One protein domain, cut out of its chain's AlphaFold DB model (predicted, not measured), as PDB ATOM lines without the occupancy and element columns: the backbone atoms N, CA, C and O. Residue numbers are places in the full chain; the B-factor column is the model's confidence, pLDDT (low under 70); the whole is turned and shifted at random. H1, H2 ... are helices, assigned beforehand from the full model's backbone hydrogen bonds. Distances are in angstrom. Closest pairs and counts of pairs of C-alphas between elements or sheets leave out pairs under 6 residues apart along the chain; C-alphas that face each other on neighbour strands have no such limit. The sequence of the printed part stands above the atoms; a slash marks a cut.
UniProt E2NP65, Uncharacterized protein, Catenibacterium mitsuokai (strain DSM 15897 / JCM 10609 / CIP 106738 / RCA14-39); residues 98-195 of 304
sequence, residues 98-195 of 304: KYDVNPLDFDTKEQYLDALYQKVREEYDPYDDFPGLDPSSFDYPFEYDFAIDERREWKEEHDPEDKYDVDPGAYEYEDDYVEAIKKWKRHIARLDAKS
ATOM      1  N   LYS A  98      -4.755  -8.921  32.690       80.81
ATOM      2  CA  LYS A  98      -5.978  -8.730  33.481       80.81
ATOM      3  C   LYS A  98      -5.721  -8.667  34.993       80.81
ATOM      4  O   LYS A  98      -6.383  -7.886  35.669       80.81
ATOM      5  N   TYR A  99      -4.822  -9.497  35.520       81.81
ATOM      6  CA  TYR A  99      -4.617  -9.653  36.964       81.81
ATOM      7  C   TYR A  99      -3.469  -8.794  37.512       81.81
ATOM      8  O   TYR A  99      -3.242  -8.814  38.720       81.81
ATOM      9  N   ASP A 100      -2.777  -8.025  36.655       84.00
ATOM     10  CA  ASP A 100      -1.622  -7.185  37.021       84.00
ATOM     11  C   ASP A 100      -0.520  -7.989  37.748       84.00
ATOM     12  O   ASP A 100       0.090  -7.531  38.715       84.00
ATOM     13  N   VAL A 101      -0.300  -9.239  37.313       83.00
ATOM     14  CA  VAL A 101       0.742 -10.134  37.838       83.00
ATOM     15  C   VAL A 101       1.731 -10.430  36.723       83.00
ATOM     16  O   VAL A 101       1.471 -11.269  35.866       83.00
ATOM     17  N   ASN A 102       2.880  -9.759  36.742       79.19
ATOM     18  CA  ASN A 102       3.901  -9.953  35.721       79.19
ATOM     19  C   ASN A 102       4.837 -11.125  36.097       79.19
ATOM     20  O   ASN A 102       5.490 -11.056  37.143       79.19
ATOM     21  N   PRO A 103       4.998 -12.165  35.252       77.56
ATOM     22  CA  PRO A 103       5.943 -13.266  35.492       77.56
ATOM     23  C   PRO A 103       7.393 -12.813  35.742       77.56
ATOM     24  O   PRO A 103       8.178 -13.501  36.403       77.56
ATOM     25  N   LEU A 104       7.782 -11.649  35.208       76.12
ATOM     26  CA  LEU A 104       9.119 -11.083  35.376       76.12
ATOM     27  C   LEU A 104       9.399 -10.616  36.808       76.12
ATOM     28  O   LEU A 104      10.566 -10.640  37.200       76.12
ATOM     29  N   ASP A 105       8.368 -10.291  37.593       83.06
ATOM     30  CA  ASP A 105       8.505  -9.802  38.972       83.06
ATOM     31  C   ASP A 105       8.885 -10.906  39.976       83.06
ATOM     32  O   ASP A 105       9.246 -10.614  41.118       83.06
ATOM     33  N   PHE A 106       8.844 -12.174  39.557       83.25
ATOM     34  CA  PHE A 106       9.042 -13.331  40.431       83.25
ATOM     35  C   PHE A 106      10.305 -14.121  40.091       83.25
ATOM     36  O   PHE A 106      10.716 -14.243  38.933       83.25
ATOM     37  N   ASP A 107      10.939 -14.695  41.113       79.31
ATOM     38  CA  ASP A 107      12.172 -15.465  40.956       79.31
ATOM     39  C   ASP A 107      11.907 -16.914  40.516       79.31
ATOM     40  O   ASP A 107      12.758 -17.506  39.837       79.31
ATOM     41  N   THR A 108      10.760 -17.483  40.890       81.06
ATOM     42  CA  THR A 108      10.363 -18.859  40.551       81.06
ATOM     43  C   THR A 108       8.934 -18.919  40.017       81.06
ATOM     44  O   THR A 108       8.121 -18.036  40.303       81.06
ATOM     45  N   LYS A 109       8.624 -19.980  39.258       82.56
ATOM     46  CA  LYS A 109       7.285 -20.213  38.701       82.56
ATOM     47  C   LYS A 109       6.241 -20.339  39.807       82.56
ATOM     48  O   LYS A 109       5.152 -19.798  39.683       82.56
ATOM     49  N   GLU A 110       6.584 -21.006  40.904       85.69
ATOM     50  CA  GLU A 110       5.680 -21.220  42.034       85.69
ATOM     51  C   GLU A 110       5.276 -19.897  42.687       85.69
ATOM     52  O   GLU A 110       4.112 -19.721  43.019       85.69
ATOM     53  N   GLN A 111       6.209 -18.949  42.833       89.44
ATOM     54  CA  GLN A 111       5.901 -17.627  43.386       89.44
ATOM     55  C   GLN A 111       4.970 -16.826  42.474       89.44
ATOM     56  O   GLN A 111       4.062 -16.159  42.963       89.44
ATOM     57  N   TYR A 112       5.199 -16.898  41.160       87.50
ATOM     58  CA  TYR A 112       4.321 -16.278  40.172       87.50
ATOM     59  C   TYR A 112       2.917 -16.887  40.214       87.50
ATOM     60  O   TYR A 112       1.941 -16.150  40.309       87.50
ATOM     61  N   LEU A 113       2.815 -18.219  40.189       87.25
ATOM     62  CA  LEU A 113       1.533 -18.918  40.219       87.25
ATOM     63  C   LEU A 113       0.766 -18.653  41.515       87.25
ATOM     64  O   LEU A 113      -0.427 -18.394  41.457       87.25
ATOM     65  N   ASP A 114       1.432 -18.649  42.671       90.94
ATOM     66  CA  ASP A 114       0.797 -18.330  43.957       90.94
ATOM     67  C   ASP A 114       0.218 -16.902  43.955       90.94
ATOM     68  O   ASP A 114      -0.941 -16.690  44.314       90.94
ATOM     69  N   ALA A 115       0.979 -15.925  43.447       91.00
ATOM     70  CA  ALA A 115       0.506 -14.548  43.299       91.00
ATOM     71  C   ALA A 115      -0.648 -14.421  42.289       91.00
ATOM     72  O   ALA A 115      -1.615 -13.701  42.544       91.00
ATOM     73  N   LEU A 116      -0.571 -15.137  41.163       89.94
ATOM     74  CA  LEU A 116      -1.625 -15.196  40.153       89.94
ATOM     75  C   LEU A 116      -2.908 -15.792  40.742       89.94
ATOM     76  O   LEU A 116      -3.957 -15.162  40.673       89.94
ATOM     77  N   TYR A 117      -2.834 -16.968  41.365       91.06
ATOM     78  CA  TYR A 117      -3.987 -17.646  41.955       91.06
ATOM     79  C   TYR A 117      -4.590 -16.867  43.120       91.06
ATOM     80  O   TYR A 117      -5.811 -16.845  43.273       91.06
ATOM     81  N   GLN A 118      -3.773 -16.146  43.889       91.50
ATOM     82  CA  GLN A 118      -4.283 -15.198  44.870       91.50
ATOM     83  C   GLN A 118      -5.106 -14.088  44.198       91.50
ATOM     84  O   GLN A 118      -6.204 -13.784  44.663       91.50
ATOM     85  N   LYS A 119      -4.623 -13.502  43.094       92.69
ATOM     86  CA  LYS A 119      -5.373 -12.476  42.352       92.69
ATOM     87  C   LYS A 119      -6.651 -12.999  41.720       92.69
ATOM     88  O   LYS A 119      -7.671 -12.321  41.769       92.69
ATOM     89  N   VAL A 120      -6.610 -14.211  41.185       91.50
ATOM     90  CA  VAL A 120      -7.787 -14.898  40.650       91.50
ATOM     91  C   VAL A 120      -8.824 -15.122  41.756       91.50
ATOM     92  O   VAL A 120      -9.994 -14.800  41.561       91.50
ATOM     93  N   ARG A 121      -8.406 -15.574  42.947       91.75
ATOM     94  CA  ARG A 121      -9.300 -15.704  44.111       91.75
ATOM     95  C   ARG A 121      -9.888 -14.355  44.534       91.75
ATOM     96  O   ARG A 121     -11.088 -14.265  44.742       91.75
ATOM     97  N   GLU A 122      -9.068 -13.305  44.631       91.75
ATOM     98  CA  GLU A 122      -9.520 -11.950  44.994       91.75
ATOM     99  C   GLU A 122     -10.575 -11.387  44.022       91.75
ATOM    100  O   GLU A 122     -11.445 -10.631  44.451       91.75
ATOM    101  N   GLU A 123     -10.505 -11.738  42.736       91.94
ATOM    102  CA  GLU A 123     -11.450 -11.278  41.708       91.94
ATOM    103  C   GLU A 123     -12.793 -12.021  41.781       91.94
ATOM    104  O   GLU A 123     -13.853 -11.393  41.741       91.94
ATOM    105  N   TYR A 124     -12.754 -13.353  41.887       90.75
ATOM    106  CA  TYR A 124     -13.937 -14.197  41.689       90.75
ATOM    107  C   TYR A 124     -14.577 -14.700  42.985       90.75
ATOM    108  O   TYR A 124     -15.802 -14.829  43.047       90.75
ATOM    109  N   ASP A 125     -13.786 -14.906  44.039       91.62
ATOM    110  CA  ASP A 125     -14.260 -15.285  45.374       91.62
ATOM    111  C   ASP A 125     -13.672 -14.374  46.478       91.62
ATOM    112  O   ASP A 125     -12.946 -14.824  47.371       91.62
ATOM    113  N   PRO A 126     -13.970 -13.058  46.450       90.81
ATOM    114  CA  PRO A 126     -13.383 -12.084  47.376       90.81
ATOM    115  C   PRO A 126     -13.761 -12.305  48.847       90.81
ATOM    116  O   PRO A 126     -13.128 -11.724  49.736       90.81
ATOM    117  N   TYR A 127     -14.812 -13.082  49.116       89.25
ATOM    118  CA  TYR A 127     -15.306 -13.358  50.466       89.25
ATOM    119  C   TYR A 127     -14.981 -14.771  50.955       89.25
ATOM    120  O   TYR A 127     -15.305 -15.072  52.105       89.25
ATOM    121  N   ASP A 128     -14.292 -15.576  50.137       87.81
ATOM    122  CA  ASP A 128     -14.001 -16.986  50.415       87.81
ATOM    123  C   ASP A 128     -15.297 -17.760  50.726       87.81
ATOM    124  O   ASP A 128     -15.398 -18.493  51.712       87.81
ATOM    125  N   ASP A 129     -16.333 -17.521  49.911       87.56
ATOM    126  CA  ASP A 129     -17.643 -18.163  50.016       87.56
ATOM    127  C   ASP A 129     -17.562 -19.659  49.651       87.56
ATOM    128  O   ASP A 129     -18.409 -20.437  50.107       87.56
ATOM    129  N   PHE A 130     -16.537 -20.060  48.882       91.31
ATOM    130  CA  PHE A 130     -16.290 -21.433  48.430       91.31
ATOM    131  C   PHE A 130     -14.862 -21.905  48.770       91.31
ATOM    132  O   PHE A 130     -14.055 -22.180  47.877       91.31
ATOM    133  N   PRO A 131     -14.519 -22.063  50.062       86.50
ATOM    134  CA  PRO A 131     -13.165 -22.413  50.495       86.50
ATOM    135  C   PRO A 131     -12.709 -23.806  50.026       86.50
ATOM    136  O   PRO A 131     -11.510 -24.085  50.024       86.50
ATOM    137  N   GLY A 132     -13.641 -24.693  49.653       84.88
ATOM    138  CA  GLY A 132     -13.338 -25.988  49.041       84.88
ATOM    139  C   GLY A 132     -12.775 -25.910  47.617       84.88
ATOM    140  O   GLY A 132     -12.163 -26.880  47.173       84.88
ATOM    141  N   LEU A 133     -12.927 -24.771  46.928       89.94
ATOM    142  CA  LEU A 133     -12.370 -24.543  45.596       89.94
ATOM    143  C   LEU A 133     -11.027 -23.815  45.677       89.94
ATOM    144  O   LEU A 133     -10.897 -22.727  46.250       89.94
ATOM    145  N   ASP A 134     -10.010 -24.411  45.062       90.56
ATOM    146  CA  ASP A 134      -8.675 -23.837  44.957       90.56
ATOM    147  C   ASP A 134      -8.403 -23.399  43.512       90.56
ATOM    148  O   ASP A 134      -8.418 -24.252  42.633       90.56
ATOM    149  N   PRO A 135      -8.112 -22.114  43.221       90.12
ATOM    150  CA  PRO A 135      -7.735 -21.702  41.873       90.12
ATOM    151  C   PRO A 135      -6.564 -22.505  41.294       90.12
ATOM    152  O   PRO A 135      -6.495 -22.676  40.082       90.12
ATOM    153  N   SER A 136      -5.669 -23.026  42.143       87.81
ATOM    154  CA  SER A 136      -4.540 -23.845  41.696       87.81
ATOM    155  C   SER A 136      -4.917 -25.253  41.224       87.81
ATOM    156  O   SER A 136      -4.087 -25.924  40.612       87.81
ATOM    157  N   SER A 137      -6.155 -25.709  41.462       88.44
ATOM    158  CA  SER A 137      -6.648 -26.977  40.907       88.44
ATOM    159  C   SER A 137      -7.024 -26.881  39.429       88.44
ATOM    160  O   SER A 137      -7.391 -27.896  38.842       88.44
ATOM    161  N   PHE A 138      -6.952 -25.684  38.845       86.69
ATOM    162  CA  PHE A 138      -7.310 -25.403  37.461       86.69
ATOM    163  C   PHE A 138      -6.074 -25.032  36.645       86.69
ATOM    164  O   PHE A 138      -5.180 -24.319  37.118       86.69
ATOM    165  N   ASP A 139      -6.050 -25.480  35.390       82.75
ATOM    166  CA  ASP A 139      -4.951 -25.173  34.471       82.75
ATOM    167  C   ASP A 139      -5.007 -23.699  34.041       82.75
ATOM    168  O   ASP A 139      -3.970 -23.082  33.778       82.75
ATOM    169  N   TYR A 140      -6.210 -23.110  34.010       81.88
ATOM    170  CA  TYR A 140      -6.417 -21.730  33.580       81.88
ATOM    171  C   TYR A 140      -7.338 -20.931  34.520       81.88
ATOM    172  O   TYR A 140      -8.373 -21.436  34.956       81.88
ATOM    173  N   PRO A 141      -7.065 -19.628  34.743       84.31
ATOM    174  CA  PRO A 141      -7.910 -18.759  35.565       84.31
ATOM    175  C   PRO A 141      -9.391 -18.691  35.167       84.31
ATOM    176  O   PRO A 141     -10.240 -18.472  36.025       84.31
ATOM    177  N   PHE A 142      -9.716 -18.843  33.878       82.81
ATOM    178  CA  PHE A 142     -11.107 -18.789  33.411       82.81
ATOM    179  C   PHE A 142     -11.911 -20.043  33.794       82.81
ATOM    180  O   PHE A 142     -13.134 -19.977  33.854       82.81
ATOM    181  N   GLU A 143     -11.254 -21.177  34.052       88.06
ATOM    182  CA  GLU A 143     -11.931 -22.392  34.522       88.06
ATOM    183  C   GLU A 143     -12.382 -22.224  35.975       88.06
ATOM    184  O   GLU A 143     -13.484 -22.632  36.332       88.06
ATOM    185  N   TYR A 144     -11.569 -21.545  36.792       90.31
ATOM    186  CA  TYR A 144     -11.943 -21.186  38.159       90.31
ATOM    187  C   TYR A 144     -13.147 -20.234  38.198       90.31
ATOM    188  O   TYR A 144     -14.055 -20.441  38.995       90.31
ATOM    189  N   ASP A 145     -13.185 -19.227  37.317       89.31
ATOM    190  CA  ASP A 145     -14.334 -18.319  37.148       89.31
ATOM    191  C   ASP A 145     -15.631 -19.104  36.887       89.31
ATOM    192  O   ASP A 145     -16.613 -18.979  37.619       89.31
ATOM    193  N   PHE A 146     -15.586 -20.017  35.912       88.75
ATOM    194  CA  PHE A 146     -16.717 -20.879  35.576       88.75
ATOM    195  C   PHE A 146     -17.150 -21.763  36.755       88.75
ATOM    196  O   PHE A 146     -18.342 -21.862  37.046       88.75
ATOM    197  N   ALA A 147     -16.196 -22.364  37.471       90.06
ATOM    198  CA  ALA A 147     -16.487 -23.179  38.646       90.06
ATOM    199  C   ALA A 147     -17.141 -22.358  39.772       90.06
ATOM    200  O   ALA A 147     -18.086 -22.821  40.406       90.06
ATOM    201  N   ILE A 148     -16.681 -21.128  40.016       92.19
ATOM    202  CA  ILE A 148     -17.283 -20.238  41.017       92.19
ATOM    203  C   ILE A 148     -18.729 -19.886  40.654       92.19
ATOM    204  O   ILE A 148     -19.603 -19.931  41.526       92.19
ATOM    205  N   ASP A 149     -18.994 -19.554  39.391       90.69
ATOM    206  CA  ASP A 149     -20.348 -19.248  38.928       90.69
ATOM    207  C   ASP A 149     -21.274 -20.467  39.056       90.69
ATOM    208  O   ASP A 149     -22.358 -20.344  39.630       90.69
ATOM    209  N   GLU A 150     -20.813 -21.658  38.667       92.00
ATOM    210  CA  GLU A 150     -21.547 -22.915  38.862       92.00
ATOM    211  C   GLU A 150     -21.903 -23.141  40.344       92.00
ATOM    212  O   GLU A 150     -23.050 -23.433  40.694       92.00
ATOM    213  N   ARG A 151     -20.952 -22.943  41.266       93.56
ATOM    214  CA  ARG A 151     -21.209 -23.149  42.705       93.56
ATOM    215  C   ARG A 151     -22.135 -22.110  43.305       93.56
ATOM    216  O   ARG A 151     -22.871 -22.421  44.251       93.56
ATOM    217  N   ARG A 152     -22.157 -20.905  42.741       90.06
ATOM    218  CA  ARG A 152     -23.143 -19.881  43.079       90.06
ATOM    219  C   ARG A 152     -24.545 -20.304  42.641       90.06
ATOM    220  O   ARG A 152     -25.464 -20.195  43.453       90.06
ATOM    221  N   GLU A 153     -24.691 -20.843  41.433       93.25
ATOM    222  CA  GLU A 153     -25.966 -21.365  40.922       93.25
ATOM    223  C   GLU A 153     -26.483 -22.526  41.780       93.25
ATOM    224  O   GLU A 153     -27.622 -22.484  42.251       93.25
ATOM    225  N   TRP A 154     -25.629 -23.500  42.113       94.94
ATOM    226  CA  TRP A 154     -26.008 -24.610  42.997       94.94
ATOM    227  C   TRP A 154     -26.493 -24.117  44.362       94.94
ATOM    228  O   TRP A 154     -27.461 -24.639  44.933       94.94
ATOM    229  N   LYS A 155     -25.813 -23.112  44.924       91.38
ATOM    230  CA  LYS A 155     -26.201 -22.518  46.205       91.38
ATOM    231  C   LYS A 155     -27.557 -21.824  46.099       91.38
ATOM    232  O   LYS A 155     -28.401 -22.039  46.967       91.38
ATOM    233  N   GLU A 156     -27.787 -21.046  45.044       91.25
ATOM    234  CA  GLU A 156     -29.055 -20.350  44.809       91.25
ATOM    235  C   GLU A 156     -30.227 -21.321  44.593       91.25
ATOM    236  O   GLU A 156     -31.311 -21.106  45.138       91.25
ATOM    237  N   GLU A 157     -30.016 -22.424  43.874       93.75
ATOM    238  CA  GLU A 157     -31.070 -23.401  43.604       93.75
ATOM    239  C   GLU A 157     -31.422 -24.247  44.840       93.75
ATOM    240  O   GLU A 157     -32.600 -24.417  45.188       93.75
ATOM    241  N   HIS A 158     -30.413 -24.771  45.545       90.62
ATOM    242  CA  HIS A 158     -30.637 -25.802  46.571       90.62
ATOM    243  C   HIS A 158     -30.615 -25.289  48.014       90.62
ATOM    244  O   HIS A 158     -31.198 -25.948  48.898       90.62
ATOM    245  N   ASP A 159     -29.987 -24.131  48.256       90.44
ATOM    246  CA  ASP A 159     -29.918 -23.452  49.558       90.44
ATOM    247  C   ASP A 159     -29.922 -21.903  49.483       90.44
ATOM    248  O   ASP A 159     -29.033 -21.244  50.035       90.44
ATOM    249  N   PRO A 160     -30.961 -21.277  48.893       87.12
ATOM    250  CA  PRO A 160     -31.026 -19.817  48.725       87.12
ATOM    251  C   PRO A 160     -31.057 -19.023  50.044       87.12
ATOM    252  O   PRO A 160     -30.849 -17.812  50.053       87.12
ATOM    253  N   GLU A 161     -31.357 -19.676  51.172       86.38
ATOM    254  CA  GLU A 161     -31.400 -19.052  52.502       86.38
ATOM    255  C   GLU A 161     -30.120 -19.295  53.329       86.38
ATOM    256  O   GLU A 161     -30.114 -18.957  54.518       86.38
ATOM    257  N   ASP A 162     -29.077 -19.909  52.749       84.00
ATOM    258  CA  ASP A 162     -27.825 -20.292  53.436       84.00
ATOM    259  C   ASP A 162     -28.104 -21.037  54.761       84.00
ATOM    260  O   ASP A 162     -27.611 -20.749  55.863       84.00
ATOM    261  N   LYS A 163     -29.060 -21.966  54.699       84.19
ATOM    262  CA  LYS A 163     -29.632 -22.620  55.872       84.19
ATOM    263  C   LYS A 163     -28.788 -23.803  56.323       84.19
ATOM    264  O   LYS A 163     -28.829 -24.135  57.527       84.19
ATOM    265  N   TYR A 164     -28.097 -24.446  55.387       85.00
ATOM    266  CA  TYR A 164     -27.336 -25.671  55.561       85.00
ATOM    267  C   TYR A 164     -25.837 -25.359  55.577       85.00
ATOM    268  O   TYR A 164     -25.337 -24.544  54.824       85.00
ATOM    269  N   ASP A 165     -25.114 -25.999  56.494       85.75
ATOM    270  CA  ASP A 165     -23.658 -25.846  56.616       85.75
ATOM    271  C   ASP A 165     -22.986 -26.840  55.658       85.75
ATOM    272  O   ASP A 165     -22.455 -27.867  56.090       85.75
ATOM    273  N   VAL A 166     -23.174 -26.614  54.357       87.00
ATOM    274  CA  VAL A 166     -22.653 -27.441  53.263       87.00
ATOM    275  C   VAL A 166     -22.052 -26.491  52.238       87.00
ATOM    276  O   VAL A 166     -22.786 -25.731  51.619       87.00
ATOM    277  N   ASP A 167     -20.731 -26.528  52.093       88.75
ATOM    278  CA  ASP A 167     -20.015 -25.759  51.076       88.75
ATOM    279  C   ASP A 167     -20.182 -26.448  49.713       88.75
ATOM    280  O   ASP A 167     -19.750 -27.599  49.581       88.75
ATOM    281  N   PRO A 168     -20.798 -25.796  48.709       90.06
ATOM    282  CA  PRO A 168     -20.865 -26.340  47.361       90.06
ATOM    283  C   PRO A 168     -19.477 -26.621  46.794       90.06
ATOM    284  O   PRO A 168     -19.319 -27.634  46.129       90.06
ATOM    285  N   GLY A 169     -18.468 -25.798  47.102       87.31
ATOM    286  CA  GLY A 169     -17.092 -25.937  46.618       87.31
ATOM    287  C   GLY A 169     -16.377 -27.210  47.075       87.31
ATOM    288  O   GLY A 169     -15.360 -27.581  46.505       87.31
ATOM    289  N   ALA A 170     -16.921 -27.928  48.061       89.06
ATOM    290  CA  ALA A 170     -16.365 -29.192  48.543       89.06
ATOM    291  C   ALA A 170     -16.743 -30.420  47.689       89.06
ATOM    292  O   ALA A 170     -16.362 -31.541  48.033       89.06
ATOM    293  N   TYR A 171     -17.531 -30.232  46.630       87.25
ATOM    294  CA  TYR A 171     -18.040 -31.301  45.768       87.25
ATOM    295  C   TYR A 171     -17.494 -31.147  44.348       87.25
ATOM    296  O   TYR A 171     -17.126 -30.052  43.957       87.25
ATOM    297  N   GLU A 172     -17.398 -32.212  43.562       83.56
ATOM    298  CA  GLU A 172     -17.039 -32.090  42.138       83.56
ATOM    299  C   GLU A 172     -18.300 -31.940  41.281       83.56
ATOM    300  O   GLU A 172     -18.334 -31.105  40.384       83.56
ATOM    301  N   TYR A 173     -19.360 -32.666  41.649       86.69
ATOM    302  CA  TYR A 173     -20.625 -32.733  40.923       86.69
ATOM    303  C   TYR A 173     -21.809 -32.229  41.757       86.69
ATOM    304  O   TYR A 173     -21.839 -32.374  42.985       86.69
ATOM    305  N   GLU A 174     -22.818 -31.684  41.073       89.81
ATOM    306  CA  GLU A 174     -24.001 -31.094  41.709       89.81
ATOM    307  C   GLU A 174     -24.782 -32.131  42.515       89.81
ATOM    308  O   GLU A 174     -25.208 -31.870  43.641       89.81
ATOM    309  N   ASP A 175     -24.926 -33.338  41.969       89.62
ATOM    310  CA  ASP A 175     -25.686 -34.420  42.588       89.62
ATOM    311  C   ASP A 175     -25.168 -34.779  43.986       89.62
ATOM    312  O   ASP A 175     -25.967 -34.979  44.914       89.62
ATOM    313  N   ASP A 176     -23.846 -34.781  44.174       90.38
ATOM    314  CA  ASP A 176     -23.216 -35.052  45.468       90.38
ATOM    315  C   ASP A 176     -23.505 -33.931  46.476       90.38
ATOM    316  O   ASP A 176     -23.843 -34.185  47.643       90.38
ATOM    317  N   TYR A 177     -23.439 -32.676  46.022       90.81
ATOM    318  CA  TYR A 177     -23.813 -31.512  46.822       90.81
ATOM    319  C   TYR A 177     -25.298 -31.568  47.219       90.81
ATOM    320  O   TYR A 177     -25.657 -31.431  48.397       90.81
ATOM    321  N   VAL A 178     -26.183 -31.870  46.271       91.12
ATOM    322  CA  VAL A 178     -27.624 -32.017  46.498       91.12
ATOM    323  C   VAL A 178     -27.912 -33.163  47.468       91.12
ATOM    324  O   VAL A 178     -28.782 -33.042  48.347       91.12
ATOM    325  N   GLU A 179     -27.198 -34.284  47.367       91.06
ATOM    326  CA  GLU A 179     -27.315 -35.378  48.326       91.06
ATOM    327  C   GLU A 179     -26.891 -34.936  49.733       91.06
ATOM    328  O   GLU A 179     -27.602 -35.209  50.716       91.06
ATOM    329  N   ALA A 180     -25.792 -34.191  49.847       89.50
ATOM    330  CA  ALA A 180     -25.330 -33.636  51.112       89.50
ATOM    331  C   ALA A 180     -26.374 -32.696  51.739       89.50
ATOM    332  O   ALA A 180     -26.718 -32.852  52.921       89.50
ATOM    333  N   ILE A 181     -26.981 -31.811  50.945       91.69
ATOM    334  CA  ILE A 181     -28.096 -30.951  51.362       91.69
ATOM    335  C   ILE A 181     -29.294 -31.796  51.826       91.69
ATOM    336  O   ILE A 181     -29.853 -31.557  52.906       91.69
ATOM    337  N   LYS A 182     -29.688 -32.839  51.079       90.69
ATOM    338  CA  LYS A 182     -30.774 -33.768  51.465       90.69
ATOM    339  C   LYS A 182     -30.467 -34.463  52.799       90.69
ATOM    340  O   LYS A 182     -31.352 -34.593  53.654       90.69
ATOM    341  N   LYS A 183     -29.223 -34.893  53.027       88.94
ATOM    342  CA  LYS A 183     -28.776 -35.499  54.293       88.94
ATOM    343  C   LYS A 183     -28.882 -34.507  55.452       88.94
ATOM    344  O   LYS A 183     -29.418 -34.868  56.507       88.94
ATOM    345  N   TRP A 184     -28.471 -33.259  55.241       88.62
ATOM    346  CA  TRP A 184     -28.595 -32.170  56.213       88.62
ATOM    347  C   TRP A 184     -30.063 -31.861  56.546       88.62
ATOM    348  O   TRP A 184     -30.439 -31.815  57.723       88.62
ATOM    349  N   LYS A 185     -30.932 -31.773  55.529       86.38
ATOM    350  CA  LYS A 185     -32.394 -31.613  55.666       86.38
ATOM    351  C   LYS A 185     -32.997 -32.699  56.566       86.38
ATOM    352  O   LYS A 185     -33.688 -32.391  57.541       86.38
ATOM    353  N   ARG A 186     -32.676 -33.975  56.306       88.00
ATOM    354  CA  ARG A 186     -33.121 -35.111  57.141       88.00
ATOM    355  C   ARG A 186     -32.592 -35.011  58.576       88.00
ATOM    356  O   ARG A 186     -33.306 -35.371  59.512       88.00
ATOM    357  N   HIS A 187     -31.354 -34.551  58.767       82.94
ATOM    358  CA  HIS A 187     -30.757 -34.396  60.095       82.94
ATOM    359  C   HIS A 187     -31.480 -33.329  60.930       82.94
ATOM    360  O   HIS A 187     -31.879 -33.626  62.057       82.94
ATOM    361  N   ILE A 188     -31.725 -32.136  60.370       81.06
ATOM    362  CA  ILE A 188     -32.487 -31.074  61.052       81.06
ATOM    363  C   ILE A 188     -33.885 -31.577  61.433       81.06
ATOM    364  O   ILE A 188     -34.273 -31.472  62.595       81.06
ATOM    365  N   ALA A 189     -34.609 -32.205  60.500       82.06
ATOM    366  CA  ALA A 189     -35.964 -32.699  60.753       82.06
ATOM    367  C   ALA A 189     -36.026 -33.705  61.922       82.06
ATOM    368  O   ALA A 189     -36.943 -33.668  62.744       82.06
ATOM    369  N   ARG A 190     -35.021 -34.588  62.048       80.44
ATOM    370  CA  ARG A 190     -34.916 -35.524  63.185       80.44
ATOM    371  C   ARG A 190     -34.679 -34.815  64.517       80.44
ATOM    372  O   ARG A 190     -35.126 -35.317  65.549       80.44
ATOM    373  N   LEU A 191     -33.939 -33.709  64.520       73.50
ATOM    374  CA  LEU A 191     -33.680 -32.931  65.731       73.50
ATOM    375  C   LEU A 191     -34.924 -32.164  66.176       73.50
ATOM    376  O   LEU A 191     -35.256 -32.208  67.361       73.50
ATOM    377  N   ASP A 192     -35.639 -31.554  65.232       73.06
ATOM    378  CA  ASP A 192     -36.892 -30.842  65.501       73.06
ATOM    379  C   ASP A 192     -37.960 -31.793  66.064       73.06
ATOM    380  O   ASP A 192     -38.645 -31.465  67.034       73.06
ATOM    381  N   ALA A 193     -38.032 -33.024  65.546       72.31
ATOM    382  CA  ALA A 193     -38.927 -34.060  66.063       72.31
ATOM    383  C   ALA A 193     -38.574 -34.536  67.489       72.31
ATOM    384  O   ALA A 193     -39.441 -35.043  68.203       72.31
ATOM    385  N   LYS A 194     -37.312 -34.399  67.923       66.44
ATOM    386  CA  LYS A 194     -36.831 -34.880  69.233       66.44
ATOM    387  C   LYS A 194     -36.939 -33.850  70.357       66.44
ATOM    388  O   LYS A 194     -36.891 -34.239  71.523       66.44
ATOM    389  N   SER A 195     -37.060 -32.554  70.067       51.84
ATOM    390  CA  SER A 195     -37.241 -31.537  71.107       51.84
ATOM    391  C   SER A 195     -37.821 -30.239  70.529       51.84
ATOM    392  O   SER A 195     -37.123 -29.569  69.772       51.84
TER     393      SER A 195
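AT A GLANCE: This is residues 98 to 195 of the 304 residues of an uncharacterized protein of Catenibacterium mitsuokai (strain DSM 15897 / JCM 10609 / CIP 106738 / RCA14-39) (UniProt E2NP65). What is the shape? H3, H2 and H1 follow one another along a rod, passing slantwise near their ends; Pro 135 and Pro 168 in the loops pack on H2, and residues 189 to 195 stick out. What is printed? 98 residues, all helix in class, in order H1, H2, H3, loose with a radius of gyration of the C-alphas of 17.3 A, spanning 61 by 22 by 19 A.

IN THESE COORDINATES: Where is H3? Residues 174 to 194 run 30.6 A, ending at C-alpha 194 (-36.831, -34.880, 69.233). The others? H2 is residues 141 to 158, 26.2 A; H1 is residues 109 to 124, 22.3 A, from C-alpha 109 (7.285, -20.213, 38.701).

HOW THE PARTS SIT: What touches H2? H3 only just touches it, with 3 pairs of C-alphas within 8 A, closest His 158 and Val 178, 6.9 A, at a shallow tilt of 34 degrees, only just short of steep, the same way. H1 touches it with residues 117 to 124 alone, closest C-alphas Tyr 124 and Asp 145, 6.1 A, the same way at 36 degrees, only just steep. Backbones? In H1, H2 and H3 every O i to N i+4 pair is within hydrogen-bond range.

THE WHOLE: How long? The farthest C-alphas, Leu 104 and Ser 195, are 62.0 A apart. Cuts, links, confidence? The printed part has no cut; both links are long; residues 194 to 195 are under 70 in pLDDT.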